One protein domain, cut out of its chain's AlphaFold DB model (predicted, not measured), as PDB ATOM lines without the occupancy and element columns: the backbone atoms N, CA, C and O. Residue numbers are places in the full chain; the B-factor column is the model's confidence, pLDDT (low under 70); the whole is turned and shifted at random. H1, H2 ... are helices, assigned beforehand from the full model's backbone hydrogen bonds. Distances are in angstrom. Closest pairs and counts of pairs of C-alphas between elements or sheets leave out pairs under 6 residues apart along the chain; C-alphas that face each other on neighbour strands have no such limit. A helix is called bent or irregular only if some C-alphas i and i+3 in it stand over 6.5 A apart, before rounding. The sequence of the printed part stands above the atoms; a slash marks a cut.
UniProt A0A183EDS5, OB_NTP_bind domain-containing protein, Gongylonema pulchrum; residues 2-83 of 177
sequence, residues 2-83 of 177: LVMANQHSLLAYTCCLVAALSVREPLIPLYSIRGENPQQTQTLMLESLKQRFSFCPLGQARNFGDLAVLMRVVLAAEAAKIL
ATOM      1  N   LEU A   2     227.066 168.733 180.490       89.62
ATOM      2  CA  LEU A   2     226.509 168.199 179.231       89.62
ATOM      3  C   LEU A   2     226.050 166.728 179.302       89.62
ATOM      4  O   LEU A   2     224.946 166.417 178.870       89.62
ATOM      5  N   VAL A   3     226.845 165.839 179.912       90.62
ATOM      6  CA  VAL A   3     226.488 164.412 180.058       90.62
ATOM      7  C   VAL A   3     225.228 164.223 180.914       90.62
ATOM      8  O   VAL A   3     224.311 163.521 180.502       90.62
ATOM      9  N   MET A   4     225.142 164.907 182.060       91.12
ATOM     10  CA  MET A   4     223.955 164.866 182.930       91.12
ATOM     11  C   MET A   4     222.729 165.478 182.240       91.12
ATOM     12  O   MET A   4     221.626 164.959 182.346       91.12
ATOM     13  N   ALA A   5     222.911 166.562 181.484       93.25
ATOM     14  CA  ALA A   5     221.822 167.202 180.754       93.25
ATOM     15  C   ALA A   5     221.221 166.294 179.675       93.25
ATOM     16  O   ALA A   5     220.007 166.302 179.475       93.25
ATOM     17  N   ASN A   6     222.055 165.489 179.011       93.31
ATOM     18  CA  ASN A   6     221.596 164.513 178.029       93.31
ATOM     19  C   ASN A   6     220.682 163.446 178.656       93.31
ATOM     20  O   ASN A   6     219.685 163.068 178.054       93.31
ATOM     21  N   GLN A   7     220.974 163.017 179.887       94.94
ATOM     22  CA  GLN A   7     220.158 162.030 180.610       94.94
ATOM     23  C   GLN A   7     218.754 162.545 180.966       94.94
ATOM     24  O   GLN A   7     217.843 161.747 181.159       94.94
ATOM     25  N   HIS A   8     218.572 163.866 181.030       93.00
ATOM     26  CA  HIS A   8     217.313 164.510 181.411       93.00
ATOM     27  C   HIS A   8     216.624 165.255 180.256       93.00
ATOM     28  O   HIS A   8     215.705 166.031 180.502       93.00
ATOM     29  N   SER A   9     217.056 165.057 179.005       93.25
ATOM     30  CA  SER A   9     216.522 165.775 177.830       93.25
ATOM     31  C   SER A   9     216.659 167.307 177.915       93.25
ATOM     32  O   SER A   9     215.888 168.050 177.314       93.25
ATOM     33  N   LEU A  10     217.673 167.795 178.638       94.12
ATOM     34  CA  LEU A  10     217.984 169.222 178.818       94.12
ATOM     35  C   LEU A  10     219.235 169.653 178.036       94.12
ATOM     36  O   LEU A  10     219.839 170.690 178.329       94.12
ATOM     37  N   LEU A  11     219.657 168.847 177.056       94.19
ATOM     38  CA  LEU A  11     220.915 169.052 176.343       94.19
ATOM     39  C   LEU A  11     220.954 170.405 175.623       94.19
ATOM     40  O   LEU A  11     221.904 171.152 175.818       94.19
ATOM     41  N   ALA A  12     219.907 170.766 174.871       92.00
ATOM     42  CA  ALA A  12     219.857 172.031 174.128       92.00
ATOM     43  C   ALA A  12     220.009 173.256 175.048       92.00
ATOM     44  O   ALA A  12     220.797 174.164 174.776       92.00
ATOM     45  N   TYR A  13     219.311 173.242 176.183       91.75
ATOM     46  CA  TYR A  13     219.380 174.293 177.191       91.75
ATOM     47  C   TYR A  13     220.766 174.400 177.832       91.75
ATOM     48  O   TYR A  13     221.296 175.496 178.004       91.75
ATOM     49  N   THR A  14     221.381 173.257 178.126       93.88
ATOM     50  CA  THR A  14     222.720 173.213 178.720       93.88
ATOM     51  C   THR A  14     223.792 173.630 177.719       93.88
ATOM     52  O   THR A  14     224.710 174.350 178.095       93.88
ATOM     53  N   CYS A  15     223.672 173.245 176.446       93.44
ATOM     54  CA  CYS A  15     224.561 173.710 175.381       93.44
ATOM     55  C   CYS A  15     224.492 175.232 175.227       93.44
ATOM     56  O   CYS A  15     225.535 175.876 175.189       93.44
ATOM     57  N   CYS A  16     223.283 175.807 175.206       92.94
ATOM     58  CA  CYS A  16     223.083 177.257 175.159       92.94
ATOM     59  C   CYS A  16     223.776 177.955 176.340       92.94
ATOM     60  O   CYS A  16     224.558 178.885 176.146       92.94
ATOM     61  N   LEU A  17     223.563 177.455 177.560       93.88
ATOM     62  CA  LEU A  17     224.175 178.022 178.756       93.88
ATOM     63  C   LEU A  17     225.706 177.909 178.752       93.88
ATOM     64  O   LEU A  17     226.392 178.882 179.046       93.88
ATOM     65  N   VAL A  18     226.250 176.738 178.408       94.62
ATOM     66  CA  VAL A  18     227.703 176.517 178.339       94.62
ATOM     67  C   VAL A  18     228.333 177.418 177.277       94.62
ATOM     68  O   VAL A  18     229.372 178.018 177.544       94.62
ATOM     69  N   ALA A  19     227.699 177.568 176.112       93.62
ATOM     70  CA  ALA A  19     228.164 178.478 175.070       93.62
ATOM     71  C   ALA A  19     228.178 179.933 175.564       93.62
ATOM     72  O   ALA A  19     229.186 180.619 175.417       93.62
ATOM     73  N   ALA A  20     227.104 180.377 176.224       93.44
ATOM     74  CA  ALA A  20     227.001 181.732 176.756       93.44
ATOM     75  C   ALA A  20     228.051 182.025 177.844       93.44
ATOM     76  O   ALA A  20     228.652 183.095 177.848       93.44
ATOM     77  N   LEU A  21     228.311 181.065 178.739       93.75
ATOM     78  CA  LEU A  21     229.313 181.189 179.807       93.75
ATOM     79  C   LEU A  21     230.761 181.057 179.314       93.75
ATOM     80  O   LEU A  21     231.684 181.446 180.024       93.75
ATOM     81  N   SER A  22     230.973 180.509 178.115       94.88
ATOM     82  CA  SER A  22     232.304 180.424 177.499       94.88
ATOM     83  C   SER A  22     232.765 181.770 176.924       94.88
ATOM     84  O   SER A  22     233.948 181.947 176.633       94.88
ATOM     85  N   VAL A  23     231.848 182.731 176.770       93.75
ATOM     86  CA  VAL A  23     232.154 184.107 176.367       93.75
ATOM     87  C   VAL A  23     232.558 184.914 177.601       93.75
ATOM     88  O   VAL A  23     231.870 184.886 178.616       93.75
ATOM     89  N   ARG A  24     233.669 185.660 177.516       89.12
ATOM     90  CA  ARG A  24     234.251 186.392 178.658       89.12
ATOM     91  C   ARG A  24     233.289 187.412 179.278       89.12
ATOM     92  O   ARG A  24     233.230 187.528 180.496       89.12
ATOM     93  N   GLU A  25     232.561 188.150 178.446       89.56
ATOM     94  CA  GLU A  25     231.627 189.198 178.870       89.56
ATOM     95  C   GLU A  25     230.405 189.178 177.939       89.56
ATOM     96  O   GLU A  25     230.340 189.950 176.985       89.56
ATOM     97  N   PRO A  26     229.439 188.262 178.154       88.94
ATOM     98  CA  PRO A  26     228.305 188.110 177.243       88.94
ATOM     99  C   PRO A  26     227.321 189.288 177.310       88.94
ATOM    100  O   PRO A  26     226.503 189.460 176.412       88.94
ATOM    101  N   LEU A  27     227.393 190.098 178.369       90.62
ATOM    102  CA  LEU A  27     226.658 191.348 178.529       90.62
ATOM    103  C   LEU A  27     227.653 192.465 178.842       90.62
ATOM    104  O   LEU A  27     228.586 192.246 179.615       90.62
ATOM    105  N   ILE A  28     227.394 193.670 178.326       91.06
ATOM    106  CA  ILE A  28     228.192 194.871 178.620       91.06
ATOM    107  C   ILE A  28     228.272 195.053 180.144       91.06
ATOM    108  O   ILE A  28     227.224 195.207 180.783       91.06
ATOM    109  N   PRO A  29     229.467 195.017 180.760       91.50
ATOM    110  CA  PRO A  29     229.587 195.133 182.206       91.50
ATOM    111  C   PRO A  29     229.108 196.494 182.719       91.50
ATOM    112  O   PRO A  29     229.433 197.530 182.154       91.50
ATOM    113  N   LEU A  30     228.378 196.534 183.839       91.50
ATOM    114  CA  LEU A  30     227.848 197.807 184.356       91.50
ATOM    115  C   LEU A  30     228.961 198.809 184.676       91.50
ATOM    116  O   LEU A  30     228.802 200.003 184.455       91.50
ATOM    117  N   TYR A  31     230.107 198.317 185.151       90.38
ATOM    118  CA  TYR A  31     231.254 199.147 185.500       90.38
ATOM    119  C   TYR A  31     231.945 199.786 184.286       90.38
ATOM    120  O   TYR A  31     232.730 200.713 184.491       90.38
ATOM    121  N   SER A  32     231.696 199.317 183.054       94.00
ATOM    122  CA  SER A  32     232.260 199.913 181.835       94.00
ATOM    123  C   SER A  32     231.389 201.038 181.270       94.00
ATOM    124  O   SER A  32     231.871 201.841 180.477       94.00
ATOM    125  N   ILE A  33     230.138 201.158 181.727       94.44
ATOM    126  CA  ILE A  33     229.219 202.218 181.308       94.44
ATOM    127  C   ILE A  33     229.730 203.570 181.822       94.44
ATOM    128  O   ILE A  33     230.040 203.735 183.008       94.44
ATOM    129  N   ARG A  34     229.825 204.548 180.919       95.00
ATOM    130  CA  ARG A  34     230.250 205.924 181.198       95.00
ATOM    131  C   ARG A  34     229.313 206.889 180.478       95.00
ATOM    132  O   ARG A  34     229.105 206.753 179.278       95.00
ATOM    133  N   GLY A  35     228.737 207.825 181.225       93.06
ATOM    134  CA  GLY A  35     228.087 209.020 180.688       93.06
ATOM    135  C   GLY A  35     229.024 210.224 180.769       93.06
ATOM    136  O   GLY A  35     230.122 210.120 181.313       93.06
ATOM    137  N   GLU A  36     228.575 211.373 180.272       94.69
ATOM    138  CA  GLU A  36     229.346 212.624 180.305       94.69
ATOM    139  C   GLU A  36     229.575 213.094 181.748       94.69
ATOM    140  O   GLU A  36     230.667 213.532 182.103       94.69
ATOM    141  N   ASN A  37     228.561 212.910 182.601       96.56
ATOM    142  CA  ASN A  37     228.577 213.286 184.013       96.56
ATOM    143  C   ASN A  37     228.307 212.073 184.933       96.56
ATOM    144  O   ASN A  37     227.706 211.077 184.499       96.56
ATOM    145  N   PRO A  38     228.668 212.141 186.233       95.62
ATOM    146  CA  PRO A  38     228.383 211.072 187.196       95.62
ATOM    147  C   PRO A  38     226.893 210.708 187.292       95.62
ATOM    148  O   PRO A  38     226.548 209.530 187.367       95.62
ATOM    149  N   GLN A  39     226.001 211.701 187.223       95.88
ATOM    150  CA  GLN A  39     224.550 211.493 187.268       95.88
ATOM    151  C   GLN A  39     224.061 210.715 186.042       95.88
ATOM    152  O   GLN A  39     223.331 209.739 186.179       95.88
ATOM    153  N   GLN A  40     224.516 211.098 184.847       95.75
ATOM    154  CA  GLN A  40     224.155 210.405 183.609       95.75
ATOM    155  C   GLN A  40     224.699 208.972 183.597       95.75
ATOM    156  O   GLN A  40     223.998 208.050 183.192       95.75
ATOM    157  N   THR A  41     225.917 208.764 184.108       95.06
ATOM    158  CA  THR A  41     226.493 207.421 184.276       95.06
ATOM    159  C   THR A  41     225.595 206.545 185.153       95.06
ATOM    160  O   THR A  41     225.285 205.412 184.782       95.06
ATOM    161  N   GLN A  42     225.114 207.079 186.281       95.38
ATOM    162  CA  GLN A  42     224.184 206.372 187.162       95.38
ATOM    163  C   GLN A  42     222.860 206.045 186.456       95.38
ATOM    164  O   GLN A  42     222.347 204.935 186.605       95.38
ATOM    165  N   THR A  43     222.321 206.974 185.662       96.50
ATOM    166  CA  THR A  43     221.102 206.752 184.874       96.50
ATOM    167  C   THR A  43     221.276 205.613 183.868       96.50
ATOM    168  O   THR A  43     220.444 204.708 183.845       96.50
ATOM    169  N   LEU A  44     222.372 205.602 183.103       95.94
ATOM    170  CA  LEU A  44     222.661 204.560 182.107       95.94
ATOM    171  C   LEU A  44     222.877 203.180 182.751       95.94
ATOM    172  O   LEU A  44     222.398 202.163 182.243       95.94
ATOM    173  N   MET A  45     223.556 203.131 183.903       95.06
ATOM    174  CA  MET A  45     223.707 201.894 184.682       95.06
ATOM    175  C   MET A  45     222.353 201.371 185.174       95.06
ATOM    176  O   MET A  45     222.079 200.172 185.091       95.06
ATOM    177  N   LEU A  46     221.490 202.262 185.669       95.31
ATOM    178  CA  LEU A  46     220.157 201.915 186.154       95.31
ATOM    179  C   LEU A  46     219.240 201.445 185.018       95.31
ATOM    180  O   LEU A  46     218.470 200.502 185.203       95.31
ATOM    181  N   GLU A  47     219.334 202.056 183.841       94.69
ATOM    182  CA  GLU A  47     218.624 201.616 182.640       94.69
ATOM    183  C   GLU A  47     219.073 200.217 182.200       94.69
ATOM    184  O   GLU A  47     218.239 199.329 182.019       94.69
ATOM    185  N   SER A  48     220.385 199.977 182.156       93.25
ATOM    186  CA  SER A  48     220.952 198.661 181.836       93.25
ATOM    187  C   SER A  48     220.519 197.586 182.839       93.25
ATOM    188  O   SER A  48     220.222 196.451 182.463       93.25
ATOM    189  N   LEU A  49     220.429 197.929 184.129       93.62
ATOM    190  CA  LEU A  49     219.884 197.035 185.153       93.62
ATOM    191  C   LEU A  49     218.403 196.736 184.918       93.62
ATOM    192  O   LEU A  49     218.013 195.571 184.950       93.62
ATOM    193  N   LYS A  50     217.577 197.754 184.643       94.00
ATOM    194  CA  LYS A  50     216.150 197.568 184.334       94.00
ATOM    195  C   LYS A  50     215.944 196.652 183.131       94.00
ATOM    196  O   LYS A  50     215.073 195.786 183.185       94.00
ATOM    197  N   GLN A  51     216.763 196.799 182.091       90.25
ATOM    198  CA  GLN A  51     216.745 195.903 180.938       90.25
ATOM    199  C   GLN A  51     217.072 194.462 181.343       90.25
ATOM    200  O   GLN A  51     216.334 193.557 180.987       90.25
ATOM    201  N   ARG A  52     218.107 194.213 182.152       92.19
ATOM    202  CA  ARG A  52     218.398 192.848 182.640       92.19
ATOM    203  C   ARG A  52     217.260 192.274 183.486       92.19
ATOM    204  O   ARG A  52     216.914 191.104 183.342       92.19
ATOM    205  N   PHE A  53     216.653 193.098 184.341       92.00
ATOM    206  CA  PHE A  53     215.529 192.681 185.176       92.00
ATOM    207  C   PHE A  53     214.280 192.323 184.368       92.00
ATOM    208  O   PHE A  53     213.540 191.444 184.804       92.00
ATOM    209  N   SER A  54     214.054 192.925 183.196       92.38
ATOM    210  CA  SER A  54     212.902 192.575 182.353       92.38
ATOM    211  C   SER A  54     212.982 191.147 181.797       92.38
ATOM    212  O   SER A  54     211.950 190.524 181.551       92.38
ATOM    213  N   PHE A  55     214.191 190.588 181.672       91.62
ATOM    214  CA  PHE A  55     214.409 189.192 181.284       91.62
ATOM    215  C   PHE A  55     214.343 188.212 182.462       91.62
ATOM    216  O   PHE A  55     214.350 186.999 182.245       91.62
ATOM    217  N   CYS A  56     214.271 188.691 183.705       93.31
ATOM    218  CA  CYS A  56     214.221 187.825 184.875       93.31
ATOM    219  C   CYS A  56     212.879 187.064 184.929       93.31
ATOM    220  O   CYS A  56     211.815 187.689 184.904       93.31
ATOM    221  N   PRO A  57     212.880 185.719 184.984       91.75
ATOM    222  CA  PRO A  57     211.643 184.951 185.049       91.75
ATOM    223  C   PRO A  57     210.949 185.081 186.414       91.75
ATOM    224  O   PRO A  57     211.579 185.334 187.441       91.75
ATOM    225  N   LEU A  58     209.636 184.845 186.430       91.25
ATOM    226  CA  LEU A  58     208.833 184.771 187.653       91.25
ATOM    227  C   LEU A  58     208.821 183.343 188.231       91.25
ATOM    228  O   LEU A  58     209.125 182.368 187.542       91.25
ATOM    229  N   GLY A  59     208.435 183.216 189.503       93.69
ATOM    230  CA  GLY A  59     208.296 181.925 190.183       93.69
ATOM    231  C   GLY A  59     209.634 181.223 190.441       93.69
ATOM    232  O   GLY A  59     210.658 181.870 190.640       93.69
ATOM    233  N   GLN A  60     209.626 179.886 190.436       93.12
ATOM    234  CA  GLN A  60     210.797 179.067 190.791       93.12
ATOM    235  C   GLN A  60     211.984 179.254 189.842       93.12
ATOM    236  O   GLN A  60     213.134 179.135 190.256       93.12
ATOM    237  N   ALA A  61     211.726 179.614 188.582       90.31
ATOM    238  CA  ALA A  61     212.778 179.902 187.614       90.31
ATOM    239  C   ALA A  61     213.649 181.102 188.030       90.31
ATOM    240  O   ALA A  61     214.805 181.184 187.618       90.31
ATOM    241  N   ARG A  62     213.145 182.002 188.894       93.12
ATOM    242  CA  ARG A  62     213.934 183.106 189.461       93.12
ATOM    243  C   ARG A  62     215.109 182.614 190.307       93.12
ATOM    244  O   ARG A  62     216.127 183.296 190.368       93.12
ATOM    245  N   ASN A  63     215.008 181.424 190.902       94.50
ATOM    246  CA  ASN A  63     216.095 180.826 191.684       94.50
ATOM    247  C   ASN A  63     217.332 180.523 190.822       94.50
ATOM    248  O   ASN A  63     218.422 180.358 191.357       94.50
ATOM    249  N   PHE A  64     217.176 180.482 189.493       93.50
ATOM    250  CA  PHE A  64     218.279 180.317 188.549       93.50
ATOM    251  C   PHE A  64     219.024 181.635 188.241       93.50
ATOM    252  O   PHE A  64     220.033 181.630 187.539       93.50
ATOM    253  N   GLY A  65     218.566 182.758 188.810       92.56
ATOM    254  CA  GLY A  65     219.303 184.020 188.888       92.56
ATOM    255  C   GLY A  65     219.785 184.555 187.539       92.56
ATOM    256  O   GLY A  65     219.065 184.514 186.539       92.56
ATOM    257  N   ASP A  66     221.026 185.043 187.511       91.38
ATOM    258  CA  ASP A  66     221.645 185.629 186.317       91.38
ATOM    259  C   ASP A  66     221.788 184.629 185.160       91.38
ATOM    260  O   ASP A  66     221.751 185.027 183.995       91.38
ATOM    261  N   LEU A  67     221.880 183.324 185.452       93.62
ATOM    262  CA  LEU A  67     221.925 182.287 184.418       93.62
ATOM    263  C   LEU A  67     220.605 182.225 183.640       93.62
ATOM    264  O   LEU A  67     220.619 182.010 182.428       93.62
ATOM    265  N   ALA A  68     219.469 182.476 184.302       93.06
ATOM    266  CA  ALA A  68     218.176 182.567 183.630       93.06
ATOM    267  C   ALA A  68     218.104 183.782 182.703       93.06
ATOM    268  O   ALA A  68     217.611 183.669 181.582       93.06
ATOM    269  N   VAL A  69     218.608 184.929 183.163       93.81
ATOM    270  CA  VAL A  69     218.673 186.159 182.361       93.81
ATOM    271  C   VAL A  69     219.535 185.923 181.125       93.81
ATOM    272  O   VAL A  69     219.063 186.134 180.011       93.81
ATOM    273  N   LEU A  70     220.756 185.409 181.304       93.62
ATOM    274  CA  LEU A  70     221.688 185.133 180.212       93.62
ATOM    275  C   LEU A  70     221.075 184.192 179.169       93.62
ATOM    276  O   LEU A  70     221.070 184.484 177.976       93.62
ATOM    277  N   MET A  71     220.499 183.086 179.630       93.06
ATOM    278  CA  MET A  71     219.891 182.092 178.759       93.06
ATOM    279  C   MET A  71     218.679 182.649 178.003       93.06
ATOM    280  O   MET A  71     218.526 182.386 176.813       93.06
ATOM    281  N   ARG A  72     217.829 183.455 178.654       93.25
ATOM    282  CA  ARG A  72     216.675 184.087 177.997       93.25
ATOM    283  C   ARG A  72     217.082 185.141 176.977       93.25
ATOM    284  O   ARG A  72     216.443 185.208 175.933       93.25
ATOM    285  N   VAL A  73     218.128 185.920 177.248       92.81
ATOM    286  CA  VAL A  73     218.667 186.898 176.290       92.81
ATOM    287  C   VAL A  73     219.185 186.184 175.040       92.81
ATOM    288  O   VAL A  73     218.792 186.546 173.933       92.81
ATOM    289  N   VAL A  74     219.991 185.129 175.202       93.25
ATOM    290  CA  VAL A  74     220.518 184.351 174.065       93.25
ATOM    291  C   VAL A  74     219.387 183.698 173.271       93.25
ATOM    292  O   VAL A  74     219.340 183.827 172.052       93.25
ATOM    293  N   LEU A  75     218.432 183.047 173.945       92.62
ATOM    294  CA  LEU A  75     217.298 182.412 173.269       92.62
ATOM    295  C   LEU A  75     216.403 183.423 172.544       92.62
ATOM    296  O   LEU A  75     215.927 183.123 171.453       92.62
ATOM    297  N   ALA A  76     216.181 184.610 173.115       91.75
ATOM    298  CA  ALA A  76     215.422 185.667 172.454       91.75
ATOM    299  C   ALA A  76     216.132 186.166 171.185       91.75
ATOM    300  O   ALA A  76     215.487 186.320 170.149       91.75
ATOM    301  N   ALA A  77     217.454 186.360 171.243       90.12
ATOM    302  CA  ALA A  77     218.249 186.769 170.087       90.12
ATOM    303  C   ALA A  77     218.243 185.704 168.975       90.12
ATOM    304  O   ALA A  77     218.045 186.030 167.807       90.12
ATOM    305  N   GLU A  78     218.406 184.426 169.324       91.31
ATOM    306  CA  GLU A  78     218.352 183.334 168.344       91.31
ATOM    307  C   GLU A  78     216.948 183.155 167.748       91.31
ATOM    308  O   GLU A  78     216.812 182.973 166.538       91.31
ATOM    309  N   ALA A  79     215.888 183.292 168.551       92.38
ATOM    310  CA  ALA A  79     214.516 183.252 168.048       92.38
ATOM    311  C   ALA A  79     214.236 184.380 167.039       92.38
ATOM    312  O   ALA A  79     213.613 184.130 166.008       92.38
ATOM    313  N   ALA A  80     214.732 185.598 167.288       92.88
ATOM    314  CA  ALA A  80     214.585 186.721 166.361       92.88
ATOM    315  C   ALA A  80     215.265 186.452 165.005       92.88
ATOM    316  O   ALA A  80     214.679 186.713 163.951       92.88
ATOM    317  N   LYS A  81     216.465 185.855 165.013       92.88
ATOM    318  CA  LYS A  81     217.160 185.438 163.783       92.88
ATOM    319  C   LYS A  81     216.370 184.377 163.018       92.88
ATOM    320  O   LYS A  81     216.194 184.509 161.809       92.88
ATOM    321  N   ILE A  82     215.861 183.352 163.708       93.62
ATOM    322  CA  ILE A  82     215.044 182.297 163.083       93.62
ATOM    323  C   ILE A  82     213.802 182.902 162.427       93.62
ATOM    324  O   ILE A  82     213.512 182.596 161.272       93.62
ATOM    325  N   LEU A  83     213.099 183.794 163.130       94.06
ATOM    326  CA  LEU A  83     211.910 184.455 162.594       94.06
ATOM    327  C   LEU A  83     212.236 185.297 161.358       94.06
ATOM    328  O   LEU A  83     211.526 185.199 160.358       94.06
TER     329      LEU A  83
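AT A GLANCE: This is residues 2 to 83 of the 177 residues of the protein "OB_NTP_bind domain-containing protein" of Gongylonema pulchrum (UniProt A0A183EDS5). A loose, elongated frame of helices: the short helical hairpin of H1 and H2 makes one end, the long link of residues 22 to 37 runs out to the other end, and H3 folds back from there towards the kinked H4. H4 crosses between H2 and H3, and its residues 59 to 63 and 77 to 83 stick out. The printed part has 82 residues with four named helices, in the order H1, H2, H3, H4, and no named strand; its class is all helix. The whole is loose, with a radius of gyration of the C-alphas of 15.5 A and spans of 52 by 27 by 27 A.

IN THESE COORDINATES: H1 is residues 2 to 7, beginning at C-alpha 2 at (226.509, 168.199, 179.231). H2 is residues 11 to 21, 15.2 A long. H3 is residues 38 to 54, 24.6 A from C-alpha 38 at (228.383, 211.072, 187.196). H4 is residues 59 to 83, 27.9 A, ending at C-alpha 83 at (211.910, 184.455, 162.594). H4 is irregular, with C-alphas 63 and 66 9.1 A apart, and has a kink of 101 degrees near residue 66.

HOW THE PARTS SIT: H1 and H2 form a helical hairpin and touch, the closest C-alphas being those of Ala 5 and Leu 11, 4.9 A apart; they run opposite ways at a shallow tilt of 19 degrees. H4 touches H2 with residues 67 to 75 alone, closest at the C-alphas of Leu 17 and Met 71, 5.9 A apart. By H4's rough line, the two are about perpendicular at 87 degrees. H3 and H4 are close but not clearly touching; their closest C-alphas, of Arg 52 and Val 69, are 6.7 A apart. H3 is apart from H1 and H2, and H1 is apart from H4. Every O i to N i+4 pair is within hydrogen-bond range in H1, H2 and H3, and 16 of 21 in H4.

THE WHOLE: The two C-alphas farthest apart, of Gln 7 and Asn 37, are 52.1 A apart. The printed part has no cut. The link from H2 to H3 is long, with 16 residues; those from H1 to H2 and from H3 to H4 are tight. Mean pLDDT of the printed part is 93.1, and no printed residue is under 70.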